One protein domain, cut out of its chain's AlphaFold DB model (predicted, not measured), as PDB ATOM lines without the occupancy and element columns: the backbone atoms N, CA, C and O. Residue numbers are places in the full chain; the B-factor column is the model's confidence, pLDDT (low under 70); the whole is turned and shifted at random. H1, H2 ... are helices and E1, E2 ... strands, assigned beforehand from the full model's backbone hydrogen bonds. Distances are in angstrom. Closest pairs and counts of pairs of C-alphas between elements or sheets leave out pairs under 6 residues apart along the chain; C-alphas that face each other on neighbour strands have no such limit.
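What this domain is: This is residues 36 to 123 of the 217 residues of an uncharacterized protein of Sinobacteraceae bacterium (UniProt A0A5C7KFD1). Three long helices, H1, H2 and H3, cross one another at steep tilts, and the short helix H4 packs across H3 and H2 on the side away from H1. H1 and H2 spread apart towards the short strand E1, which bridges their wide end, while H3 passes between H1 and H4. The printed part has 88 residues, with four named helices and one named strand in the order H1, E1, H2, H3, H4; the class is mostly helix. It is compact, with a radius of gyration of the C-alphas of 12.0 A, and elongated, spanning 38 by 21 by 20 A.

Where its parts are: H1, residues 36 to 56, begins at C-alpha 36 (-46.604, 4.652, 50.191) and is 30.4 A long. E1 is residues 58 to 60, and H2, residues 62 to 79, is 25.3 A long. H3, residues 86 to 107, is 31.4 A long and begins at C-alpha 86 (-54.311, 1.188, 48.309). H4, residues 113 to 122, ends at C-alpha 122 (-54.459, -9.280, 35.997).

How they stand to each other: H2 and H3 are the hubs, touching three helices each, and the helix packing is mostly crossed, with 0 of 5 touching pairs at a shallow tilt. H1, with residues 37 to 46 alone, touches H2; their closest C-alphas, of Ala 41 and Ala 73, are 5.0 A apart, at a steep tilt of 46 degrees, opposite ways. H1 touches H3 at Ala 45 and Ser 94, closest C-alphas 5.4 A apart, the same way at 38 degrees, only just steep. H3 touches H4 at Ala 96 and Leu 116, closest C-alphas 4.8 A apart. H1 and H4 are apart. E1 pairs with no named strand. Every O i to N i+4 pair is within hydrogen-bond range in H2, H3 and H4, and 16 of 17 in H1.

The domain as a whole: The C-alphas farthest apart, of Gly 57 and Ser 83, are 37.8 A apart. The printed part has no cut and no long link. Residue 123 alone is under 70 in pLDDT.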
ATOM      1  N   SER A  36     -45.303   5.117  49.707       83.62
ATOM      2  CA  SER A  36     -46.604   4.652  50.191       83.62
ATOM      3  C   SER A  36     -47.012   3.274  49.652       83.62
ATOM      4  O   SER A  36     -47.491   2.446  50.424       83.62
ATOM      5  N   CYS A  37     -46.786   2.985  48.365       90.62
ATOM      6  CA  CYS A  37     -47.127   1.695  47.757       90.62
ATOM      7  C   CYS A  37     -46.318   0.555  48.378       90.62
ATOM      8  O   CYS A  37     -46.885  -0.460  48.784       90.62
ATOM      9  N   GLN A  38     -44.998   0.731  48.483       92.38
ATOM     10  CA  GLN A  38     -44.117  -0.322  48.983       92.38
ATOM     11  C   GLN A  38     -44.398  -0.624  50.459       92.38
ATOM     12  O   GLN A  38     -44.475  -1.789  50.846       92.38
ATOM     13  N   ALA A  39     -44.640   0.411  51.272       92.94
ATOM     14  CA  ALA A  39     -45.029   0.243  52.668       92.94
ATOM     15  C   ALA A  39     -46.364  -0.512  52.814       92.94
ATOM     16  O   ALA A  39     -46.464  -1.439  53.622       92.94
ATOM     17  N   ASP A  40     -47.373  -0.164  52.007       94.25
ATOM     18  CA  ASP A  40     -48.676  -0.836  52.019       94.25
ATOM     19  C   ASP A  40     -48.573  -2.304  51.571       94.25
ATOM     20  O   ASP A  40     -49.173  -3.189  52.191       94.25
ATOM     21  N   ALA A  41     -47.782  -2.585  50.532       95.00
ATOM     22  CA  ALA A  41     -47.547  -3.937  50.042       95.00
ATOM     23  C   ALA A  41     -46.785  -4.801  51.062       95.00
ATOM     24  O   ALA A  41     -47.182  -5.943  51.298       95.00
ATOM     25  N   LEU A  42     -45.749  -4.263  51.715       96.38
ATOM     26  CA  LEU A  42     -44.996  -4.967  52.761       96.38
ATOM     27  C   LEU A  42     -45.852  -5.249  53.997       96.38
ATOM     28  O   LEU A  42     -45.823  -6.357  54.539       96.38
ATOM     29  N   ALA A  43     -46.648  -4.272  54.438       95.69
ATOM     30  CA  ALA A  43     -47.572  -4.462  55.552       95.69
ATOM     31  C   ALA A  43     -48.587  -5.579  55.252       95.69
ATOM     32  O   ALA A  43     -48.874  -6.410  56.119       95.69
ATOM     33  N   ALA A  44     -49.088  -5.634  54.015       95.94
ATOM     34  CA  ALA A  44     -49.978  -6.693  53.554       95.94
ATOM     35  C   ALA A  44     -49.294  -8.072  53.561       95.94
ATOM     36  O   ALA A  44     -49.828  -9.011  54.155       95.94
ATOM     37  N   ALA A  45     -48.090  -8.182  52.993       96.75
ATOM     38  CA  ALA A  45     -47.324  -9.427  52.961       96.75
ATOM     39  C   ALA A  45     -47.045  -9.960  54.379       96.75
ATOM     40  O   ALA A  45     -47.352 -11.112  54.696       96.75
ATOM     41  N   ARG A  46     -46.562  -9.103  55.290       96.81
ATOM     42  CA  ARG A  46     -46.303  -9.469  56.695       96.81
ATOM     43  C   ARG A  46     -47.567  -9.931  57.420       96.81
ATOM     44  O   ARG A  46     -47.518 -10.888  58.194       96.81
ATOM     45  N   LYS A  47     -48.712  -9.289  57.155       96.88
ATOM     46  CA  LYS A  47     -50.010  -9.711  57.702       96.88
ATOM     47  C   LYS A  47     -50.398 -11.106  57.208       96.88
ATOM     48  O   LYS A  47     -50.910 -11.899  57.998       96.88
ATOM     49  N   VAL A  48     -50.138 -11.416  55.936       97.50
ATOM     50  CA  VAL A  48     -50.374 -12.753  55.376       97.50
ATOM     51  C   VAL A  48     -49.454 -13.791  56.003       97.50
ATOM     52  O   VAL A  48     -49.972 -14.822  56.420       97.50
ATOM     53  N   ARG A  49     -48.155 -13.515  56.183       96.31
ATOM     54  CA  ARG A  49     -47.249 -14.428  56.909       96.31
ATOM     55  C   ARG A  49     -47.793 -14.772  58.290       96.31
ATOM     56  O   ARG A  49     -47.953 -15.941  58.608       96.31
ATOM     57  N   ALA A  50     -48.152 -13.762  59.082       95.25
ATOM     58  CA  ALA A  50     -48.667 -13.980  60.433       95.25
ATOM     59  C   ALA A  50     -50.004 -14.754  60.457       95.25
ATOM     60  O   ALA A  50     -50.323 -15.436  61.432       95.25
ATOM     61  N   ALA A  51     -50.832 -14.632  59.415       95.94
ATOM     62  CA  ALA A  51     -52.039 -15.445  59.267       95.94
ATOM     63  C   ALA A  51     -51.706 -16.888  58.857       95.94
ATOM     64  O   ALA A  51     -52.267 -17.816  59.430       95.94
ATOM     65  N   PHE A  52     -50.772 -17.064  57.925       95.94
ATOM     66  CA  PHE A  52     -50.306 -18.355  57.429       95.94
ATOM     67  C   PHE A  52     -49.643 -19.188  58.535       95.94
ATOM     68  O   PHE A  52     -50.031 -20.331  58.754       95.94
ATOM     69  N   GLU A  53     -48.724 -18.593  59.301       94.88
ATOM     70  CA  GLU A  53     -48.052 -19.251  60.431       94.88
ATOM     71  C   GLU A  53     -49.058 -19.782  61.465       94.88
ATOM     72  O   GLU A  53     -48.943 -20.907  61.951       94.88
ATOM     73  N   ARG A  54     -50.093 -18.988  61.769       93.56
ATOM     74  CA  ARG A  54     -51.169 -19.396  62.683       93.56
ATOM     75  C   ARG A  54     -52.076 -20.467  62.084       93.56
ATOM     76  O   ARG A  54     -52.463 -21.377  62.807       93.56
ATOM     77  N   GLY A  55     -52.424 -20.349  60.803       93.31
ATOM     78  CA  GLY A  55     -53.334 -21.272  60.121       93.31
ATOM     79  C   GLY A  55     -52.746 -22.667  59.921       93.31
ATOM     80  O   GLY A  55     -53.465 -23.650  60.058       93.31
ATOM     81  N   HIS A  56     -51.441 -22.754  59.658       91.75
ATOM     82  CA  HIS A  56     -50.758 -24.013  59.326       91.75
ATOM     83  C   HIS A  56     -49.867 -24.556  60.450       91.75
ATOM     84  O   HIS A  56     -49.265 -25.620  60.310       91.75
ATOM     85  N   GLY A  57     -49.751 -23.838  61.572       90.69
ATOM     86  CA  GLY A  57     -48.913 -24.252  62.703       90.69
ATOM     87  C   GLY A  57     -47.414 -24.290  62.381       90.69
ATOM     88  O   GLY A  57     -46.664 -25.021  63.031       90.69
ATOM     89  N   VAL A  58     -46.983 -23.513  61.388       90.81
ATOM     90  CA  VAL A  58     -45.590 -23.402  60.936       90.81
ATOM     91  C   VAL A  58     -45.022 -22.028  61.282       90.81
ATOM     92  O   VAL A  58     -45.759 -21.068  61.492       90.81
ATOM     93  N   ARG A  59     -43.699 -21.917  61.337       92.94
ATOM     94  CA  ARG A  59     -42.962 -20.658  61.448       92.94
ATOM     95  C   ARG A  59     -42.142 -20.460  60.190       92.94
ATOM     96  O   ARG A  59     -41.523 -21.402  59.717       92.94
ATOM     97  N   VAL A  60     -42.161 -19.258  59.638       91.62
ATOM     98  CA  VAL A  60     -41.409 -18.939  58.421       91.62
ATOM     99  C   VAL A  60     -40.167 -18.159  58.820       91.62
ATOM    100  O   VAL A  60     -40.260 -17.240  59.637       91.62
ATOM    101  N   ASP A  61     -39.015 -18.506  58.243       88.06
ATOM    102  CA  ASP A  61     -37.797 -17.721  58.441       88.06
ATOM    103  C   ASP A  61     -38.039 -16.244  58.097       88.06
ATOM    104  O   ASP A  61     -38.514 -15.900  57.009       88.06
ATOM    105  N   LYS A  62     -37.747 -15.358  59.054       88.00
ATOM    106  CA  LYS A  62     -38.066 -13.937  58.917       88.00
ATOM    107  C   LYS A  62     -37.214 -13.272  57.840       88.00
ATOM    108  O   LYS A  62     -37.756 -12.441  57.123       88.00
ATOM    109  N   VAL A  63     -35.927 -13.591  57.743       86.75
ATOM    110  CA  VAL A  63     -35.006 -12.929  56.804       86.75
ATOM    111  C   VAL A  63     -35.369 -13.311  55.385       86.75
ATOM    112  O   VAL A  63     -35.665 -12.438  54.575       86.75
ATOM    113  N   VAL A  64     -35.474 -14.615  55.135       84.62
ATOM    114  CA  VAL A  64     -35.867 -15.149  53.830       84.62
ATOM    115  C   VAL A  64     -37.226 -14.588  53.424       84.62
ATOM    116  O   VAL A  64     -37.425 -14.194  52.275       84.62
ATOM    117  N   PHE A  65     -38.172 -14.507  54.364       91.56
ATOM    118  CA  PHE A  65     -39.469 -13.921  54.069       91.56
ATOM    119  C   PHE A  65     -39.398 -12.425  53.758       91.56
ATOM    120  O   PHE A  65     -40.118 -11.979  52.873       91.56
ATOM    121  N   GLU A  66     -38.616 -11.627  54.488       93.50
ATOM    122  CA  GLU A  66     -38.532 -10.186  54.218       93.50
ATOM    123  C   GLU A  66     -37.939  -9.916  52.830       93.50
ATOM    124  O   GLU A  66     -38.441  -9.035  52.134       93.50
ATOM    125  N   ASP A  67     -36.969 -10.710  52.373       90.94
ATOM    126  CA  ASP A  67     -36.449 -10.617  51.002       90.94
ATOM    127  C   ASP A  67     -37.546 -10.895  49.966       90.94
ATOM    128  O   ASP A  67     -37.762 -10.105  49.044       90.94
ATOM    129  N   VAL A  68     -38.320 -11.967  50.166       91.44
ATOM    130  CA  VAL A  68     -39.467 -12.307  49.308       91.44
ATOM    131  C   VAL A  68     -40.551 -11.230  49.365       91.44
ATOM    132  O   VAL A  68     -41.131 -10.872  48.343       91.44
ATOM    133  N   ALA A  69     -40.841 -10.687  50.545       94.50
ATOM    134  CA  ALA A  69     -41.846  -9.647  50.723       94.50
ATOM    135  C   ALA A  69     -41.430  -8.350  50.019       94.50
ATOM    136  O   ALA A  69     -42.274  -7.700  49.403       94.50
ATOM    137  N   ASN A  70     -40.145  -7.991  50.071       94.88
ATOM    138  CA  ASN A  70     -39.587  -6.864  49.327       94.88
ATOM    139  C   ASN A  70     -39.677  -7.087  47.816       94.88
ATOM    140  O   ASN A  70     -40.065  -6.167  47.098       94.88
ATOM    141  N   GLU A  71     -39.381  -8.300  47.345       92.50
ATOM    142  CA  GLU A  71     -39.513  -8.682  45.938       92.50
ATOM    143  C   GLU A  71     -40.974  -8.564  45.469       92.50
ATOM    144  O   GLU A  71     -41.263  -7.841  44.518       92.50
ATOM    145  N   ILE A  72     -41.923  -9.168  46.196       93.38
ATOM    146  CA  ILE A  72     -43.365  -9.073  45.911       93.38
ATOM    147  C   ILE A  72     -43.839  -7.616  45.944       93.38
ATOM    148  O   ILE A  72     -44.612  -7.204  45.078       93.38
ATOM    149  N   ALA A  73     -43.402  -6.827  46.928       93.50
ATOM    150  CA  ALA A  73     -43.789  -5.426  47.053       93.50
ATOM    151  C   ALA A  73     -43.247  -4.579  45.896       93.50
ATOM    152  O   ALA A  73     -43.998  -3.792  45.321       93.50
ATOM    153  N   SER A  74     -41.975  -4.761  45.531       92.06
ATOM    154  CA  SER A  74     -41.345  -4.074  44.402       92.06
ATOM    155  C   SER A  74     -42.054  -4.411  43.090       92.06
ATOM    156  O   SER A  74     -42.478  -3.506  42.369       92.06
ATOM    157  N   GLU A  75     -42.298  -5.698  42.840       91.31
ATOM    158  CA  GLU A  75     -43.009  -6.169  41.652       91.31
ATOM    159  C   GLU A  75     -44.438  -5.629  41.601       91.31
ATOM    160  O   GLU A  75     -44.851  -5.062  40.589       91.31
ATOM    161  N   THR A  76     -45.170  -5.698  42.717       91.69
ATOM    162  CA  THR A  76     -46.529  -5.146  42.812       91.69
ATOM    163  C   THR A  76     -46.524  -3.660  42.476       91.69
ATOM    164  O   THR A  76     -47.314  -3.219  41.645       91.69
ATOM    165  N   CYS A  77     -45.616  -2.887  43.074       91.25
ATOM    166  CA  CYS A  77     -45.547  -1.443  42.879       91.25
ATOM    167  C   CYS A  77     -45.046  -1.028  41.490       91.25
ATOM    168  O   CYS A  77     -45.389   0.060  41.038       91.25
ATOM    169  N   SER A  78     -44.284  -1.882  40.802       89.25
ATOM    170  CA  SER A  78     -43.856  -1.642  39.419       89.25
ATOM    171  C   SER A  78     -44.969  -1.889  38.390       89.25
ATOM    172  O   SER A  78     -44.972  -1.277  37.324       89.25
ATOM    173  N   GLN A  79     -45.922  -2.772  38.710       87.94
ATOM    174  CA  GLN A  79     -46.974  -3.213  37.789       87.94
ATOM    175  C   GLN A  79     -48.322  -2.516  38.023       87.94
ATOM    176  O   GLN A  79     -49.177  -2.483  37.133       87.94
ATOM    177  N   VAL A  80     -48.550  -1.951  39.210       85.56
ATOM    178  CA  VAL A  80     -49.735  -1.126  39.465       85.56
ATOM    179  C   VAL A  80     -49.586   0.250  38.820       85.56
ATOM    180  O   VAL A  80     -48.538   0.885  38.884       85.56
ATOM    181  N   ALA A  81     -50.668   0.747  38.219       77.12
ATOM    182  CA  ALA A  81     -50.712   2.127  37.747       77.12
ATOM    183  C   ALA A  81     -50.457   3.103  38.911       77.12
ATOM    184  O   ALA A  81     -50.894   2.851  40.033       77.12
ATOM    185  N   ALA A  82     -49.842   4.257  38.636       70.88
ATOM    186  CA  ALA A  82     -49.568   5.284  39.651       70.88
ATOM    187  C   ALA A  82     -50.832   5.796  40.382       70.88
ATOM    188  O   ALA A  82     -50.738   6.335  41.479       70.88
ATOM    189  N   SER A  83     -52.017   5.612  39.787       71.38
ATOM    190  CA  SER A  83     -53.328   5.943  40.360       71.38
ATOM    191  C   SER A  83     -54.026   4.768  41.060       71.38
ATOM    192  O   SER A  83     -55.187   4.887  41.462       71.38
ATOM    193  N   ALA A  84     -53.376   3.607  41.180       77.56
ATOM    194  CA  ALA A  84     -53.977   2.435  41.796       77.56
ATOM    195  C   ALA A  84     -54.331   2.701  43.263       77.56
ATOM    196  O   ALA A  84     -53.557   3.268  44.032       77.56
ATOM    197  N   SER A  85     -55.518   2.253  43.670       86.56
ATOM    198  CA  SER A  85     -55.954   2.405  45.053       86.56
ATOM    199  C   SER A  85     -55.144   1.505  45.988       86.56
ATOM    200  O   SER A  85     -54.821   0.361  45.655       86.56
ATOM    201  N   LYS A  86     -54.915   1.974  47.219       91.06
ATOM    202  CA  LYS A  86     -54.311   1.188  48.309       91.06
ATOM    203  C   LYS A  86     -54.939  -0.202  48.462       91.06
ATOM    204  O   LYS A  86     -54.234  -1.185  48.663       91.06
ATOM    205  N   ARG A  87     -56.268  -0.306  48.327       90.88
ATOM    206  CA  ARG A  87     -56.984  -1.591  48.401       90.88
ATOM    207  C   ARG A  87     -56.486  -2.589  47.356       90.88
ATOM    208  O   ARG A  87     -56.332  -3.761  47.685       90.88
ATOM    209  N   ARG A  88     -56.211  -2.133  46.130       90.25
ATOM    210  CA  ARG A  88     -55.706  -2.988  45.049       90.25
ATOM    211  C   ARG A  88     -54.287  -3.474  45.334       90.25
ATOM    212  O   ARG A  88     -54.034  -4.665  45.196       90.25
ATOM    213  N   VAL A  89     -53.402  -2.584  45.790       92.81
ATOM    214  CA  VAL A  89     -52.021  -2.928  46.181       92.81
ATOM    215  C   VAL A  89     -52.016  -3.977  47.295       92.81
ATOM    216  O   VAL A  89     -51.370  -5.016  47.177       92.81
ATOM    217  N   VAL A  90     -52.797  -3.741  48.353       94.81
ATOM    218  CA  VAL A  90     -52.912  -4.658  49.495       94.81
ATOM    219  C   VAL A  90     -53.463  -6.016  49.065       94.81
ATOM    220  O   VAL A  90     -52.935  -7.039  49.497       94.81
ATOM    221  N   ALA A  91     -54.501  -6.047  48.225       93.44
ATOM    222  CA  ALA A  91     -55.090  -7.295  47.744       93.44
ATOM    223  C   ALA A  91     -54.095  -8.106  46.901       93.44
ATOM    224  O   ALA A  91     -53.921  -9.294  47.160       93.44
ATOM    225  N   ALA A  92     -53.404  -7.455  45.962       92.94
ATOM    226  CA  ALA A  92     -52.447  -8.115  45.081       92.94
ATOM    227  C   ALA A  92     -51.236  -8.666  45.845       92.94
ATOM    228  O   ALA A  92     -50.917  -9.847  45.718       92.94
ATOM    229  N   SER A  93     -50.624  -7.847  46.709       95.38
ATOM    230  CA  SER A  93     -49.514  -8.288  47.563       95.38
ATOM    231  C   SER A  93     -49.940  -9.434  48.489       95.38
ATOM    232  O   SER A  93     -49.216 -10.419  48.645       95.38
ATOM    233  N   SER A  94     -51.148  -9.356  49.063       96.00
ATOM    234  CA  SER A  94     -51.665 -10.414  49.940       96.00
ATOM    235  C   SER A  94     -51.867 -11.738  49.201       96.00
ATOM    236  O   SER A  94     -51.486 -12.785  49.721       96.00
ATOM    237  N   ASP A  95     -52.478 -11.707  48.015       94.56
ATOM    238  CA  ASP A  95     -52.743 -12.911  47.223       94.56
ATOM    239  C   ASP A  95     -51.442 -13.547  46.720       94.56
ATOM    240  O   ASP A  95     -51.233 -14.748  46.906       94.56
ATOM    241  N   ALA A  96     -50.515 -12.736  46.195       93.75
ATOM    242  CA  ALA A  96     -49.200 -13.207  45.769       93.75
ATOM    243  C   ALA A  96     -48.424 -13.843  46.933       93.75
ATOM    244  O   ALA A  96     -47.930 -14.963  46.809       93.75
ATOM    245  N   THR A  97     -48.388 -13.182  48.095       96.25
ATOM    246  CA  THR A  97     -47.713 -13.712  49.292       96.25
ATOM    247  C   THR A  97     -48.349 -15.016  49.768       96.25
ATOM    248  O   THR A  97     -47.639 -15.955  50.119       96.25
ATOM    249  N   ARG A  98     -49.685 -15.104  49.773       95.56
ATOM    250  CA  ARG A  98     -50.389 -16.319  50.198       95.56
ATOM    251  C   ARG A  98     -50.009 -17.489  49.304       95.56
ATOM    252  O   ARG A  98     -49.569 -18.512  49.806       95.56
ATOM    253  N   ARG A  99     -50.131 -17.323  47.988       92.44
ATOM    254  CA  ARG A  99     -49.821 -18.379  47.016       92.44
ATOM    255  C   ARG A  99     -48.357 -18.794  47.058       92.44
ATOM    256  O   ARG A  99     -48.069 -19.976  46.934       92.44
ATOM    257  N   TYR A 100     -47.448 -17.843  47.273       92.94
ATOM    258  CA  TYR A 100     -46.032 -18.141  47.465       92.94
ATOM    259  C   TYR A 100     -45.825 -19.123  48.627       92.94
ATOM    260  O   TYR A 100     -45.169 -20.148  48.455       92.94
ATOM    261  N   LEU A 101     -46.413 -18.827  49.790       94.06
ATOM    262  CA  LEU A 101     -46.272 -19.643  50.998       94.06
ATOM    263  C   LEU A 101     -46.996 -20.992  50.889       94.06
ATOM    264  O   LEU A 101     -46.441 -22.007  51.297       94.06
ATOM    265  N   GLU A 102     -48.198 -21.016  50.310       93.44
ATOM    266  CA  GLU A 102     -48.950 -22.258  50.073       93.44
ATOM    267  C   GLU A 102     -48.190 -23.201  49.132       93.44
ATOM    268  O   GLU A 102     -48.077 -24.391  49.410       93.44
ATOM    269  N   ASN A 103     -47.594 -22.676  48.055       90.12
ATOM    270  CA  ASN A 103     -46.790 -23.489  47.144       90.12
ATOM    271  C   ASN A 103     -45.504 -23.975  47.823       90.12
ATOM    272  O   ASN A 103     -45.193 -25.162  47.754       90.12
ATOM    273  N   ALA A 104     -44.817 -23.105  48.568       91.06
ATOM    274  CA  ALA A 104     -43.633 -23.501  49.325       91.06
ATOM    275  C   ALA A 104     -43.937 -24.623  50.335       91.06
ATOM    276  O   ALA A 104     -43.120 -25.523  50.505       91.06
ATOM    277  N   LEU A 105     -45.115 -24.605  50.966       90.50
ATOM    278  CA  LEU A 105     -45.545 -25.651  51.893       90.50
ATOM    279  C   LEU A 105     -45.976 -26.939  51.177       90.50
ATOM    280  O   LEU A 105     -45.623 -28.024  51.627       90.50
ATOM    281  N   ALA A 106     -46.736 -26.833  50.084       89.25
ATOM    282  CA  ALA A 106     -47.322 -27.985  49.400       89.25
ATOM    283  C   ALA A 106     -46.329 -28.734  48.502       89.25
ATOM    284  O   ALA A 106     -46.365 -29.960  48.433       89.25
ATOM    285  N   SER A 107     -45.462 -28.010  47.791       84.19
ATOM    286  CA  SER A 107     -44.531 -28.581  46.812       84.19
ATOM    287  C   SER A 107     -43.068 -28.385  47.184       84.19
ATOM    288  O   SER A 107     -42.191 -28.740  46.393       84.19
ATOM    289  N   GLY A 108     -42.762 -27.809  48.351       84.31
ATOM    290  CA  GLY A 108     -41.384 -27.487  48.722       84.31
ATOM    291  C   GLY A 108     -40.718 -26.534  47.729       84.31
ATOM    292  O   GLY A 108     -39.501 -26.430  47.711       84.31
ATOM    293  N   GLN A 109     -41.474 -25.865  46.860       84.12
ATOM    294  CA  GLN A 109     -40.948 -24.970  45.837       84.12
ATOM    295  C   GLN A 109     -41.722 -23.669  45.898       84.12
ATOM    296  O   GLN A 109     -42.952 -23.665  45.976       84.12
ATOM    297  N   SER A 110     -41.018 -22.547  45.828       80.75
ATOM    298  CA  SER A 110     -41.709 -21.288  45.609       80.75
ATOM    299  C   SER A 110     -42.116 -21.129  44.153       80.75
ATOM    300  O   SER A 110     -41.566 -21.717  43.222       80.75
ATOM    301  N   THR A 111     -43.121 -20.289  43.947       82.69
ATOM    302  CA  THR A 111     -43.498 -19.829  42.614       82.69
ATOM    303  C   THR A 111     -42.930 -18.443  42.377       82.69
ATOM    304  O   THR A 111     -42.908 -17.616  43.285       82.69
ATOM    305  N   ALA A 112     -42.521 -18.200  41.132       83.75
ATOM    306  CA  ALA A 112     -42.091 -16.907  40.620       83.75
ATOM    307  C   ALA A 112     -42.958 -15.759  41.152       83.75
ATOM    308  O   ALA A 112     -44.125 -15.638  40.774       83.75
ATOM    309  N   THR A 113     -42.379 -14.896  41.987       85.06
ATOM    310  CA  THR A 113     -43.038 -13.707  42.559       85.06
ATOM    311  C   THR A 113     -43.684 -12.854  41.466       85.06
ATOM    312  O   THR A 113     -44.850 -12.491  41.579       85.06
ATOM    313  N   GLN A 114     -42.983 -12.652  40.347       82.38
ATOM    314  CA  GLN A 114     -43.483 -11.972  39.150       82.38
ATOM    315  C   GLN A 114     -44.753 -12.614  38.583       82.38
ATOM    316  O   GLN A 114     -45.704 -11.904  38.267       82.38
ATOM    317  N   ALA A 115     -44.797 -13.948  38.471       84.06
ATOM    318  CA  ALA A 115     -45.984 -14.654  37.979       84.06
ATOM    319  C   ALA A 115     -47.160 -14.497  38.944       84.06
ATOM    320  O   ALA A 115     -48.290 -14.280  38.510       84.06
ATOM    321  N   LEU A 116     -46.885 -14.600  40.247       87.06
ATOM    322  CA  LEU A 116     -47.889 -14.479  41.297       87.06
ATOM    323  C   LEU A 116     -48.483 -13.073  41.350       87.06
ATOM    324  O   LEU A 116     -49.698 -12.927  41.422       87.06
ATOM    325  N   VAL A 117     -47.640 -12.042  41.276       85.75
ATOM    326  CA  VAL A 117     -48.067 -10.640  41.247       85.75
ATOM    327  C   VAL A 117     -48.850 -10.338  39.971       85.75
ATOM    328  O   VAL A 117     -49.931  -9.751  40.049       85.75
ATOM    329  N   ALA A 118     -48.359 -10.779  38.808       85.00
ATOM    330  CA  ALA A 118     -49.053 -10.588  37.537       85.00
ATOM    331  C   ALA A 118     -50.445 -11.239  37.550       85.00
ATOM    332  O   ALA A 118     -51.416 -10.617  37.111       85.00
ATOM    333  N   ASP A 119     -50.564 -12.448  38.105       86.12
ATOM    334  CA  ASP A 119     -51.846 -13.141  38.244       86.12
ATOM    335  C   ASP A 119     -52.768 -12.458  39.256       86.12
ATOM    336  O   ASP A 119     -53.941 -12.235  38.965       86.12
ATOM    337  N   ALA A 120     -52.234 -12.010  40.393       87.69
ATOM    338  CA  ALA A 120     -52.999 -11.280  41.399       87.69
ATOM    339  C   ALA A 120     -53.530  -9.925  40.880       87.69
ATOM    340  O   ALA A 120     -54.605  -9.477  41.283       87.69
ATOM    341  N   LEU A 121     -52.800  -9.263  39.974       87.00
ATOM    342  CA  LEU A 121     -53.187  -7.972  39.393       87.00
ATOM    343  C   LEU A 121     -54.064  -8.078  38.140       87.00
ATOM    344  O   LEU A 121     -54.878  -7.175  37.907       87.00
ATOM    345  N   SER A 122     -53.871  -9.128  37.338       82.00
ATOM    346  CA  SER A 122     -54.459  -9.280  35.997       82.00
ATOM    347  C   SER A 122     -55.511 -10.387  35.912       82.00
ATOM    348  O   SER A 122     -56.185 -10.494  34.887       82.00
ATOM    349  N   GLY A 123     -55.630 -11.241  36.937       65.31
ATOM    350  CA  GLY A 123     -56.457 -12.452  36.904       65.31
ATOM    351  C   GLY A 123     -56.026 -13.458  35.827       65.31
ATOM    352  O   GLY A 123     -56.844 -14.252  35.366       65.31
TER     353      GLY A 123